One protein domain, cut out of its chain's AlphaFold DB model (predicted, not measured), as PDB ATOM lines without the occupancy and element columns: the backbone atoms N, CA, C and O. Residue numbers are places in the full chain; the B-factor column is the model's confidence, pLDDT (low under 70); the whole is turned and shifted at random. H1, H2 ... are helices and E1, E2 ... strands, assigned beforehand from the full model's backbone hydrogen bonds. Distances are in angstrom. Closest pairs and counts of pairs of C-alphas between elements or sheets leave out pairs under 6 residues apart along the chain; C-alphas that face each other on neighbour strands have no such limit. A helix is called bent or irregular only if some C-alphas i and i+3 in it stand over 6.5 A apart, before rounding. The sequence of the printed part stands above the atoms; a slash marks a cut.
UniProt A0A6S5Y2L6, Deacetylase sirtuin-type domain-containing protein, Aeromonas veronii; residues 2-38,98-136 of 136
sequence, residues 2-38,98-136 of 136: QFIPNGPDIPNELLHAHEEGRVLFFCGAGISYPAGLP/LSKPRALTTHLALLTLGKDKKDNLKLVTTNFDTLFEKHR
ATOM      1  N   GLN A   2     -14.369  21.972  26.060       90.19
ATOM      2  CA  GLN A   2     -14.697  21.499  24.706       90.19
ATOM      3  C   GLN A   2     -13.466  21.577  23.793       90.19
ATOM      4  O   GLN A   2     -12.883  22.643  23.625       90.19
ATOM      5  N   PHE A   3     -13.081  20.452  23.186       90.06
ATOM      6  CA  PHE A   3     -11.911  20.374  22.293       90.06
ATOM      7  C   PHE A   3     -12.236  20.646  20.819       90.06
ATOM      8  O   PHE A   3     -11.337  20.923  20.029       90.06
ATOM      9  N   ILE A   4     -13.512  20.547  20.441       94.00
ATOM     10  CA  ILE A   4     -14.008  20.807  19.086       94.00
ATOM     11  C   ILE A   4     -15.311  21.617  19.154       94.00
ATOM     12  O   ILE A   4     -16.043  21.490  20.143       94.00
ATOM     13  N   PRO A   5     -15.642  22.416  18.119       94.81
ATOM     14  CA  PRO A   5     -16.905  23.150  18.064       94.81
ATOM     15  C   PRO A   5     -18.111  22.215  18.215       94.81
ATOM     16  O   PRO A   5     -18.196  21.204  17.519       94.81
ATOM     17  N   ASN A   6     -19.040  22.555  19.115       93.00
ATOM     18  CA  ASN A   6     -20.226  21.748  19.450       93.00
ATOM     19  C   ASN A   6     -19.912  20.318  19.940       93.00
ATOM     20  O   ASN A   6     -20.770  19.437  19.887       93.00
ATOM     21  N   GLY A   7     -18.682  20.074  20.400       92.00
ATOM     22  CA  GLY A   7     -18.287  18.805  20.998       92.00
ATOM     23  C   GLY A   7     -18.831  18.620  22.417       92.00
ATOM     24  O   GLY A   7     -19.318  19.573  23.035       92.00
ATOM     25  N   PRO A   8     -18.722  17.400  22.970       93.00
ATOM     26  CA  PRO A   8     -19.039  17.170  24.371       93.00
ATOM     27  C   PRO A   8     -18.141  18.033  25.261       93.00
ATOM     28  O   PRO A   8     -16.948  18.194  24.991       93.00
ATOM     29  N   ASP A   9     -18.720  18.576  26.329       95.06
ATOM     30  CA  ASP A   9     -17.932  19.218  27.370       95.06
ATOM     31  C   ASP A   9     -17.276  18.140  28.238       95.06
ATOM     32  O   ASP A   9     -17.957  17.334  28.874       95.06
ATOM     33  N   ILE A  10     -15.947  18.079  28.209       94.75
ATOM     34  CA  ILE A  10     -15.173  17.077  28.941       94.75
ATOM     35  C   ILE A  10     -14.824  17.623  30.331       94.75
ATOM     36  O   ILE A  10     -14.169  18.669  30.400       94.75
ATOM     37  N   PRO A  11     -15.203  16.952  31.435       96.06
ATOM     38  CA  PRO A  11     -14.886  17.416  32.784       96.06
ATOM     39  C   PRO A  11     -13.376  17.536  33.013       96.06
ATOM     40  O   PRO A  11     -12.616  16.641  32.631       96.06
ATOM     41  N   ASN A  12     -12.932  18.610  33.669       95.38
ATOM     42  CA  ASN A  12     -11.508  18.812  33.965       95.38
ATOM     43  C   ASN A  12     -10.965  17.697  34.874       95.38
ATOM     44  O   ASN A  12      -9.822  17.270  34.728       95.38
ATOM     45  N   GLU A  13     -11.803  17.167  35.764       96.44
ATOM     46  CA  GLU A  13     -11.467  16.050  36.646       96.44
ATOM     47  C   GLU A  13     -11.123  14.785  35.851       96.44
ATOM     48  O   GLU A  13     -10.229  14.034  36.245       96.44
ATOM     49  N   LEU A  14     -11.797  14.560  34.715       95.69
ATOM     50  CA  LEU A  14     -11.507  13.431  33.833       95.69
ATOM     51  C   LEU A  14     -10.161  13.615  33.123       95.69
ATOM     52  O   LEU A  14      -9.422  12.643  32.980       95.69
ATOM     53  N   LEU A  15      -9.827  14.845  32.723       94.56
ATOM     54  CA  LEU A  15      -8.537  15.168  32.106       94.56
ATOM     55  C   LEU A  15      -7.384  14.944  33.087       94.56
ATOM     56  O   LEU A  15      -6.458  14.202  32.773       94.56
ATOM     57  N   HIS A  16      -7.480  15.479  34.306       95.75
ATOM     58  CA  HIS A  16      -6.459  15.250  35.334       95.75
ATOM     59  C   HIS A  16      -6.330  13.761  35.688       95.75
ATOM     60  O   HIS A  16      -5.224  13.232  35.794       95.75
ATOM     61  N   ALA A  17      -7.453  13.046  35.828       95.94
ATOM     62  CA  ALA A  17      -7.416  11.607  36.064       95.94
ATOM     63  C   ALA A  17      -6.747  10.857  34.903       95.94
ATOM     64  O   ALA A  17      -6.033   9.886  35.144       95.94
ATOM     65  N   HIS A  18      -6.954  11.283  33.655       95.44
ATOM     66  CA  HIS A  18      -6.302  10.692  32.485       95.44
ATOM     67  C   HIS A  18      -4.787  10.938  32.499       95.44
ATOM     68  O   HIS A  18      -4.020   9.983  32.373       95.44
ATOM     69  N   GLU A  19      -4.352  12.169  32.773       93.19
ATOM     70  CA  GLU A  19      -2.932  12.549  32.862       93.19
ATOM     71  C   GLU A  19      -2.165  11.819  33.977       93.19
ATOM     72  O   GLU A  19      -0.964  11.543  33.847       93.19
ATOM     73  N   GLU A  20      -2.857  11.493  35.070       95.19
ATOM     74  CA  GLU A  20      -2.344  10.697  36.191       95.19
ATOM     75  C   GLU A  20      -2.469   9.180  35.957       95.19
ATOM     76  O   GLU A  20      -2.098   8.377  36.817       95.19
ATOM     77  N   GLY A  21      -2.996   8.759  34.803       94.81
ATOM     78  CA  GLY A  21      -3.190   7.353  34.461       94.81
ATOM     79  C   GLY A  21      -4.250   6.659  35.317       94.81
ATOM     80  O   GLY A  21      -4.172   5.453  35.524       94.81
ATOM     81  N   ARG A  22      -5.235   7.376  35.860       95.94
ATOM     82  CA  ARG A  22      -6.316   6.848  36.716       95.94
ATOM     83  C   ARG A  22      -7.614   6.532  35.965       95.94
ATOM     84  O   ARG A  22      -8.591   6.138  36.595       95.94
ATOM     85  N   VAL A  23      -7.634   6.677  34.643       96.62
ATOM     86  CA  VAL A  23      -8.803   6.366  33.803       96.62
ATOM     87  C   VAL A  23      -8.751   4.921  33.308       96.62
ATOM     88  O   VAL A  23      -7.699   4.424  32.912       96.62
ATOM     89  N   LEU A  24      -9.908   4.257  33.329       96.62
ATOM     90  CA  LEU A  24     -10.137   2.926  32.773       96.62
ATOM     91  C   LEU A  24     -11.280   3.006  31.760       96.62
ATOM     92  O   LEU A  24     -12.376   3.455  32.098       96.62
ATOM     93  N   PHE A  25     -11.035   2.554  30.531       96.88
ATOM     94  CA  PHE A  25     -12.057   2.513  29.488       96.88
ATOM     95  C   PHE A  25     -12.809   1.182  29.521       96.88
ATOM     96  O   PHE A  25     -12.202   0.127  29.361       96.88
ATOM     97  N   PHE A  26     -14.132   1.228  29.678       96.94
ATOM     98  CA  PHE A  26     -15.011   0.076  29.470       96.94
ATOM     99  C   PHE A  26     -15.671   0.188  28.102       96.94
ATOM    100  O   PHE A  26     -16.350   1.171  27.804       96.94
ATOM    101  N   CYS A  27     -15.464  -0.818  27.262       94.94
ATOM    102  CA  CYS A  27     -15.880  -0.796  25.870       94.94
ATOM    103  C   CYS A  27     -16.874  -1.923  25.595       94.94
ATOM    104  O   CYS A  27     -16.539  -3.097  25.758       94.94
ATOM    105  N   GLY A  28     -18.078  -1.556  25.151       92.38
ATOM    106  CA  GLY A  28     -19.104  -2.489  24.675       92.38
ATOM    107  C   GLY A  28     -19.258  -2.470  23.151       92.38
ATOM    108  O   GLY A  28     -18.530  -1.770  22.448       92.38
ATOM    109  N   ALA A  29     -20.248  -3.199  22.628       89.94
ATOM    110  CA  ALA A  29     -20.380  -3.481  21.189       89.94
ATOM    111  C   ALA A  29     -20.488  -2.229  20.297       89.94
ATOM    112  O   ALA A  29     -20.131  -2.271  19.121       89.94
ATOM    113  N   GLY A  30     -20.932  -1.099  20.858       91.69
ATOM    114  CA  GLY A  30     -21.077   0.166  20.136       91.69
ATOM    115  C   GLY A  30     -19.783   0.676  19.497       91.69
ATOM    116  O   GLY A  30     -19.840   1.330  18.457       91.69
ATOM    117  N   ILE A  31     -18.608   0.339  20.046       94.56
ATOM    118  CA  ILE A  31     -17.331   0.751  19.439       94.56
ATOM    119  C   ILE A  31     -17.061   0.060  18.092       94.56
ATOM    120  O   ILE A  31     -16.292   0.583  17.287       94.56
ATOM    121  N   SER A  32     -17.717  -1.076  17.834       94.62
ATOM    122  CA  SER A  32     -17.554  -1.891  16.627       94.62
ATOM    123  C   SER A  32     -18.636  -1.631  15.572       94.62
ATOM    124  O   SER A  32     -18.575  -2.187  14.475       94.62
ATOM    125  N   TYR A  33     -19.594  -0.738  15.845       94.31
ATOM    126  CA  TYR A  33     -20.620  -0.336  14.874       94.31
ATOM    127  C   TYR A  33     -20.032   0.287  13.596       94.31
ATOM    128  O   TYR A  33     -20.488  -0.076  12.509       94.31
ATOM    129  N   PRO A  34     -18.994   1.154  13.654       95.38
ATOM    130  CA  PRO A  34     -18.339   1.655  12.443       95.38
ATOM    131  C   PRO A  34     -17.737   0.541  11.574       95.38
ATOM    132  O   PRO A  34     -17.704   0.668  10.353       95.38
ATOM    133  N   ALA A  35     -17.322  -0.572  12.186       94.94
ATOM    134  CA  ALA A  35     -16.835  -1.764  11.494       94.94
ATOM    135  C   ALA A  35     -17.971  -2.689  11.010       94.94
ATOM    136  O   ALA A  35     -17.730  -3.816  10.586       94.94
ATOM    137  N   GLY A  36     -19.230  -2.243  11.075       93.25
ATOM    138  CA  GLY A  36     -20.389  -2.984  10.579       93.25
ATOM    139  C   GLY A  36     -20.850  -4.144  11.459       93.25
ATOM    140  O   GLY A  36     -21.659  -4.952  10.990       93.25
ATOM    141  N   LEU A  37     -20.362  -4.239  12.699       93.44
ATOM    142  CA  LEU A  37     -20.823  -5.269  13.622       93.44
ATOM    143  C   LEU A  37     -22.222  -4.956  14.169       93.44
ATOM    144  O   LEU A  37     -22.537  -3.787  14.412       93.44
ATOM    145  N   PRO A  38     -23.061  -5.991  14.352       90.94
ATOM    146  CA  PRO A  38     -24.435  -5.820  14.791       90.94
ATOM    147  C   PRO A  38     -24.514  -5.461  16.278       90.94
ATOM    148  O   PRO A  38     -23.687  -5.879  17.090       90.94
ATOM    149  N   LEU A  98     -13.780  -4.163   7.537       92.94
ATOM    150  CA  LEU A  98     -12.700  -3.176   7.611       92.94
ATOM    151  C   LEU A  98     -12.606  -2.286   6.365       92.94
ATOM    152  O   LEU A  98     -11.845  -1.320   6.379       92.94
ATOM    153  N   SER A  99     -13.371  -2.575   5.306       94.56
ATOM    154  CA  SER A  99     -13.449  -1.688   4.140       94.56
ATOM    155  C   SER A  99     -14.240  -0.410   4.441       94.56
ATOM    156  O   SER A  99     -14.118   0.587   3.725       94.56
ATOM    157  N   LYS A 100     -15.032  -0.409   5.524       93.25
ATOM    158  CA  LYS A 100     -15.846   0.739   5.915       93.25
ATOM    159  C   LYS A 100     -14.989   1.924   6.362       93.25
ATOM    160  O   LYS A 100     -14.032   1.758   7.126       93.25
ATOM    161  N   PRO A 101     -15.372   3.157   5.978       93.62
ATOM    162  CA  PRO A 101     -14.716   4.352   6.481       93.62
ATOM    163  C   PRO A 101     -14.748   4.390   8.009       93.62
ATOM    164  O   PRO A 101     -15.798   4.202   8.620       93.62
ATOM    165  N   ARG A 102     -13.598   4.685   8.625       93.31
ATOM    166  CA  ARG A 102     -13.455   4.834  10.084       93.31
ATOM    167  C   ARG A 102     -13.787   3.576  10.899       93.31
ATOM    168  O   ARG A 102     -13.986   3.693  12.107       93.31
ATOM    169  N   ALA A 103     -13.775   2.387  10.285       94.94
ATOM    170  CA  ALA A 103     -14.055   1.116  10.962       94.94
ATOM    171  C   ALA A 103     -13.260   0.937  12.271       94.94
ATOM    172  O   ALA A 103     -13.786   0.451  13.270       94.94
ATOM    173  N   LEU A 104     -12.004   1.393  12.285       95.75
ATOM    174  CA  LEU A 104     -11.085   1.248  13.416       95.75
ATOM    175  C   LEU A 104     -10.831   2.542  14.193       95.75
ATOM    176  O   LEU A 104     -10.109   2.512  15.183       95.75
ATOM    177  N   THR A 105     -11.409   3.679  13.794       95.50
ATOM    178  CA  THR A 105     -11.061   4.981  14.390       95.50
ATOM    179  C   THR A 105     -11.292   4.999  15.901       95.50
ATOM    180  O   THR A 105     -10.413   5.428  16.643       95.50
ATOM    181  N   THR A 106     -12.424   4.466  16.370       95.69
ATOM    182  CA  THR A 106     -12.727   4.377  17.806       95.69
ATOM    183  C   THR A 106     -11.770   3.434  18.536       95.69
ATOM    184  O   THR A 106     -11.295   3.771  19.613       95.69
ATOM    185  N   HIS A 107     -11.433   2.286  17.939       96.62
ATOM    186  CA  HIS A 107     -10.499   1.320  18.526       96.62
ATOM    187  C   HIS A 107      -9.107   1.928  18.703       96.62
ATOM    188  O   HIS A 107      -8.544   1.868  19.791       96.62
ATOM    189  N   LEU A 108      -8.580   2.570  17.660       96.75
ATOM    190  CA  LEU A 108      -7.261   3.201  17.692       96.75
ATOM    191  C   LEU A 108      -7.218   4.370  18.683       96.75
ATOM    192  O   LEU A 108      -6.259   4.500  19.445       96.75
ATOM    193  N   ALA A 109      -8.274   5.187  18.727       96.12
ATOM    194  CA  ALA A 109      -8.394   6.259  19.709       96.12
ATOM    195  C   ALA A 109      -8.393   5.711  21.145       96.12
ATOM    196  O   ALA A 109      -7.676   6.233  21.992       96.12
ATOM    197  N   LEU A 110      -9.134   4.634  21.415       96.88
ATOM    198  CA  LEU A 110      -9.181   3.995  22.733       96.88
ATOM    199  C   LEU A 110      -7.861   3.323  23.117       96.88
ATOM    200  O   LEU A 110      -7.460   3.412  24.273       96.88
ATOM    201  N   LEU A 111      -7.157   2.699  22.170       96.31
ATOM    202  CA  LEU A 111      -5.816   2.161  22.413       96.31
ATOM    203  C   LEU A 111      -4.816   3.269  22.742       96.31
ATOM    204  O   LEU A 111      -3.953   3.078  23.592       96.31
ATOM    205  N   THR A 112      -4.961   4.431  22.106       95.38
ATOM    206  CA  THR A 112      -4.113   5.601  22.363       95.38
ATOM    207  C   THR A 112      -4.427   6.215  23.725       95.38
ATOM    208  O   THR A 112      -3.539   6.391  24.551       95.38
ATOM    209  N   LEU A 113      -5.701   6.508  23.990       95.69
ATOM    210  CA  LEU A 113      -6.148   7.153  25.224       95.69
ATOM    211  C   LEU A 113      -6.056   6.225  26.438       95.69
ATOM    212  O   LEU A 113      -5.873   6.698  27.554       95.69
ATOM    213  N   GLY A 114      -6.183   4.915  26.246       95.75
ATOM    214  CA  GLY A 114      -6.115   3.931  27.321       95.75
ATOM    215  C   GLY A 114      -4.704   3.687  27.852       95.75
ATOM    216  O   GLY A 114      -4.574   3.012  28.871       95.75
ATOM    217  N   LYS A 115      -3.660   4.191  27.188       95.25
ATOM    218  CA  LYS A 115      -2.266   4.050  27.625       95.25
ATOM    219  C   LYS A 115      -1.882   5.157  28.604       95.25
ATOM    220  O   LYS A 115      -2.145   6.332  28.362       95.25
ATOM    221  N   ASP A 116      -1.240   4.781  29.709       93.38
ATOM    222  CA  ASP A 116      -0.620   5.737  30.631       93.38
ATOM    223  C   ASP A 116       0.793   6.159  30.171       93.38
ATOM    224  O   ASP A 116       1.319   5.683  29.165       93.38
ATOM    225  N   LYS A 117       1.452   7.046  30.932       91.12
ATOM    226  CA  LYS A 117       2.825   7.521  30.646       91.12
ATOM    227  C   LYS A 117       3.890   6.410  30.643       91.12
ATOM    228  O   LYS A 117       5.012   6.655  30.210       91.12
ATOM    229  N   LYS A 118       3.568   5.223  31.162       92.94
ATOM    230  CA  LYS A 118       4.425   4.029  31.184       92.94
ATOM    231  C   LYS A 118       3.990   2.996  30.132       92.94
ATOM    232  O   LYS A 118       4.450   1.862  30.194       92.94
ATOM    233  N   ASP A 119       3.117   3.379  29.200       91.94
ATOM    234  CA  ASP A 119       2.541   2.530  28.148       91.94
ATOM    235  C   ASP A 119       1.656   1.374  28.668       91.94
ATOM    236  O   ASP A 119       1.348   0.430  27.936       91.94
ATOM    237  N   ASN A 120       1.181   1.438  29.921       94.00
ATOM    238  CA  ASN A 120       0.237   0.439  30.429       94.00
ATOM    239  C   ASN A 120      -1.168   0.721  29.891       94.00
ATOM    240  O   ASN A 120      -1.727   1.791  30.134       94.00
ATOM    241  N   LEU A 121      -1.762  -0.267  29.220       95.56
ATOM    242  CA  LEU A 121      -3.121  -0.178  28.689       95.56
ATOM    243  C   LEU A 121      -4.173  -0.446  29.779       95.56
ATOM    244  O   LEU A 121      -4.203  -1.526  30.372       95.56
ATOM    245  N   LYS A 122      -5.079   0.513  29.986       96.00
ATOM    246  CA  LYS A 122      -6.223   0.456  30.909       96.00
ATOM    247  C   LYS A 122      -7.535   0.432  30.130       96.00
ATOM    248  O   LYS A 122      -8.232   1.441  30.000       96.00
ATOM    249  N   LEU A 123      -7.870  -0.746  29.609       96.69
ATOM    250  CA  LEU A 123      -9.057  -0.974  28.789       96.69
ATOM    251  C   LEU A 123      -9.681  -2.337  29.099       96.69
ATOM    252  O   LEU A 123      -8.971  -3.334  29.215       96.69
ATOM    253  N   VAL A 124     -11.010  -2.379  29.203       96.75
ATOM    254  CA  VAL A 124     -11.806  -3.595  29.409       96.75
ATOM    255  C   VAL A 124     -12.852  -3.745  28.302       96.75
ATOM    256  O   VAL A 124     -13.718  -2.899  28.094       96.75
ATOM    257  N   THR A 125     -12.722  -4.867  27.601       94.06
ATOM    258  CA  THR A 125     -13.599  -5.481  26.598       94.06
ATOM    259  C   THR A 125     -14.799  -6.294  27.092       94.06
ATOM    260  O   THR A 125     -14.541  -7.260  27.803       94.06
ATOM    261  N   THR A 126     -16.056  -6.049  26.704       88.81
ATOM    262  CA  THR A 126     -17.071  -7.132  26.657       88.81
ATOM    263  C   THR A 126     -17.316  -7.661  25.239       88.81
ATOM    264  O   THR A 126     -18.202  -8.490  25.039       88.81
ATOM    265  N   ASN A 127     -16.591  -7.156  24.240       89.06
ATOM    266  CA  ASN A 127     -16.786  -7.540  22.848       89.06
ATOM    267  C   ASN A 127     -16.121  -8.887  22.555       89.06
ATOM    268  O   ASN A 127     -15.048  -9.185  23.067       89.06
ATOM    269  N   PHE A 128     -16.768  -9.691  21.709       85.88
ATOM    270  CA  PHE A 128     -16.228 -10.965  21.217       85.88
ATOM    271  C   PHE A 128     -15.418 -10.814  19.922       85.88
ATOM    272  O   PHE A 128     -14.799 -11.777  19.471       85.88
ATOM    273  N   ASP A 129     -15.471  -9.644  19.283       88.25
ATOM    274  CA  ASP A 129     -14.628  -9.355  18.130       88.25
ATOM    275  C   ASP A 129     -13.162  -9.176  18.547       88.25
ATOM    276  O   ASP A 129     -12.858  -8.909  19.706       88.25
ATOM    277  N   THR A 130     -12.256  -9.343  17.583       89.44
ATOM    278  CA  THR A 130     -10.804  -9.328  17.822       89.44
ATOM    279  C   THR A 130     -10.127  -8.040  17.354       89.44
ATOM    280  O   THR A 130      -8.948  -8.022  16.985       89.44
ATOM    281  N   LEU A 131     -10.885  -6.941  17.258       92.38
ATOM    282  CA  LEU A 131     -10.392  -5.717  16.623       92.38
ATOM    283  C   LEU A 131      -9.288  -5.038  17.435       92.38
ATOM    284  O   LEU A 131      -8.372  -4.478  16.835       92.38
ATOM    285  N   PHE A 132      -9.320  -5.132  18.767       92.88
ATOM    286  CA  PHE A 132      -8.231  -4.621  19.599       92.88
ATOM    287  C   PHE A 132      -6.952  -5.447  19.477       92.88
ATOM    288  O   PHE A 132      -5.888  -4.857  19.314       92.88
ATOM    289  N   GLU A 133      -7.016  -6.785  19.526       88.25
ATOM    290  CA  GLU A 133      -5.787  -7.597  19.518       88.25
ATOM    291  C   GLU A 133      -5.031  -7.490  18.195       88.25
ATOM    292  O   GLU A 133      -3.806  -7.557  18.177       88.25
ATOM    293  N   LYS A 134      -5.748  -7.268  17.089       86.31
ATOM    294  CA  LYS A 134      -5.146  -7.083  15.762       86.31
ATOM    295  C   LYS A 134      -4.398  -5.755  15.592       86.31
ATOM    296  O   LYS A 134      -3.682  -5.612  14.606       86.31
ATOM    297  N   HIS A 135      -4.582  -4.795  16.501       81.69
ATOM    298  CA  HIS A 135      -4.064  -3.427  16.363       81.69
ATOM    299  C   HIS A 135      -3.396  -2.888  17.640       81.69
ATOM    300  O   HIS A 135      -3.207  -1.676  17.749       81.69
ATOM    301  N   ARG A 136      -3.085  -3.761  18.607       73.06
ATOM    302  CA  ARG A 136      -2.402  -3.409  19.858       73.06
ATOM    303  C   ARG A 136      -0.909  -3.162  19.658       73.06
ATOM    304  O   ARG A 136      -0.297  -3.898  18.857       73.06
TER     305      ARG A 136
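Overview. This is residues 2 to 38 and 98 to 136 of the 136 residues of the protein "Deacetylase sirtuin-type domain-containing protein" of Aeromonas veronii (UniProt A0A6S5Y2L6). The model has little regular structure: H3 and two short strands side by side, E1 and E2, make the middle, with H2 at one end, H1 at the other and residues 3 to 9 sticking out. Its 76 printed residues, mostly helix by class with 30 in named elements, run H1, E1, H2, H3, E2. It is only just compact, close to loose: radius of gyration of the C-alphas 13.5 A, spans 35 by 32 by 17 A.

Arrangement. E1, residues 25 to 27, and E2, 123 to 125, are parallel; N 27 and O 124 are within hydrogen-bond range, 2.8 A. H3, residues 105 to 113, touches irregular H2, residues 29 to 35, closest C-alphas Thr 106 and Ile 31, 6.1 A. H2 has C-alphas 31 and 34 7.1 A apart, and 0 of 3 O i to N i+4 but 3 of 4 O i to N i+3 pairs within range; H1, residues 12 to 19, and H3 have every O i to N i+4 pair.

Along the chain. H3 is 12.1 A long. H1 begins at C-alpha 12 (-11.508, 18.812, 33.965); E2 ends at C-alpha 125 (-13.599, -5.481, 26.598).

Size, cuts and confidence. Residues 39 to 97 are cut out, C-alphas 38 and 98 lying 14.0 A apart. No printed residue is under 70 in pLDDT.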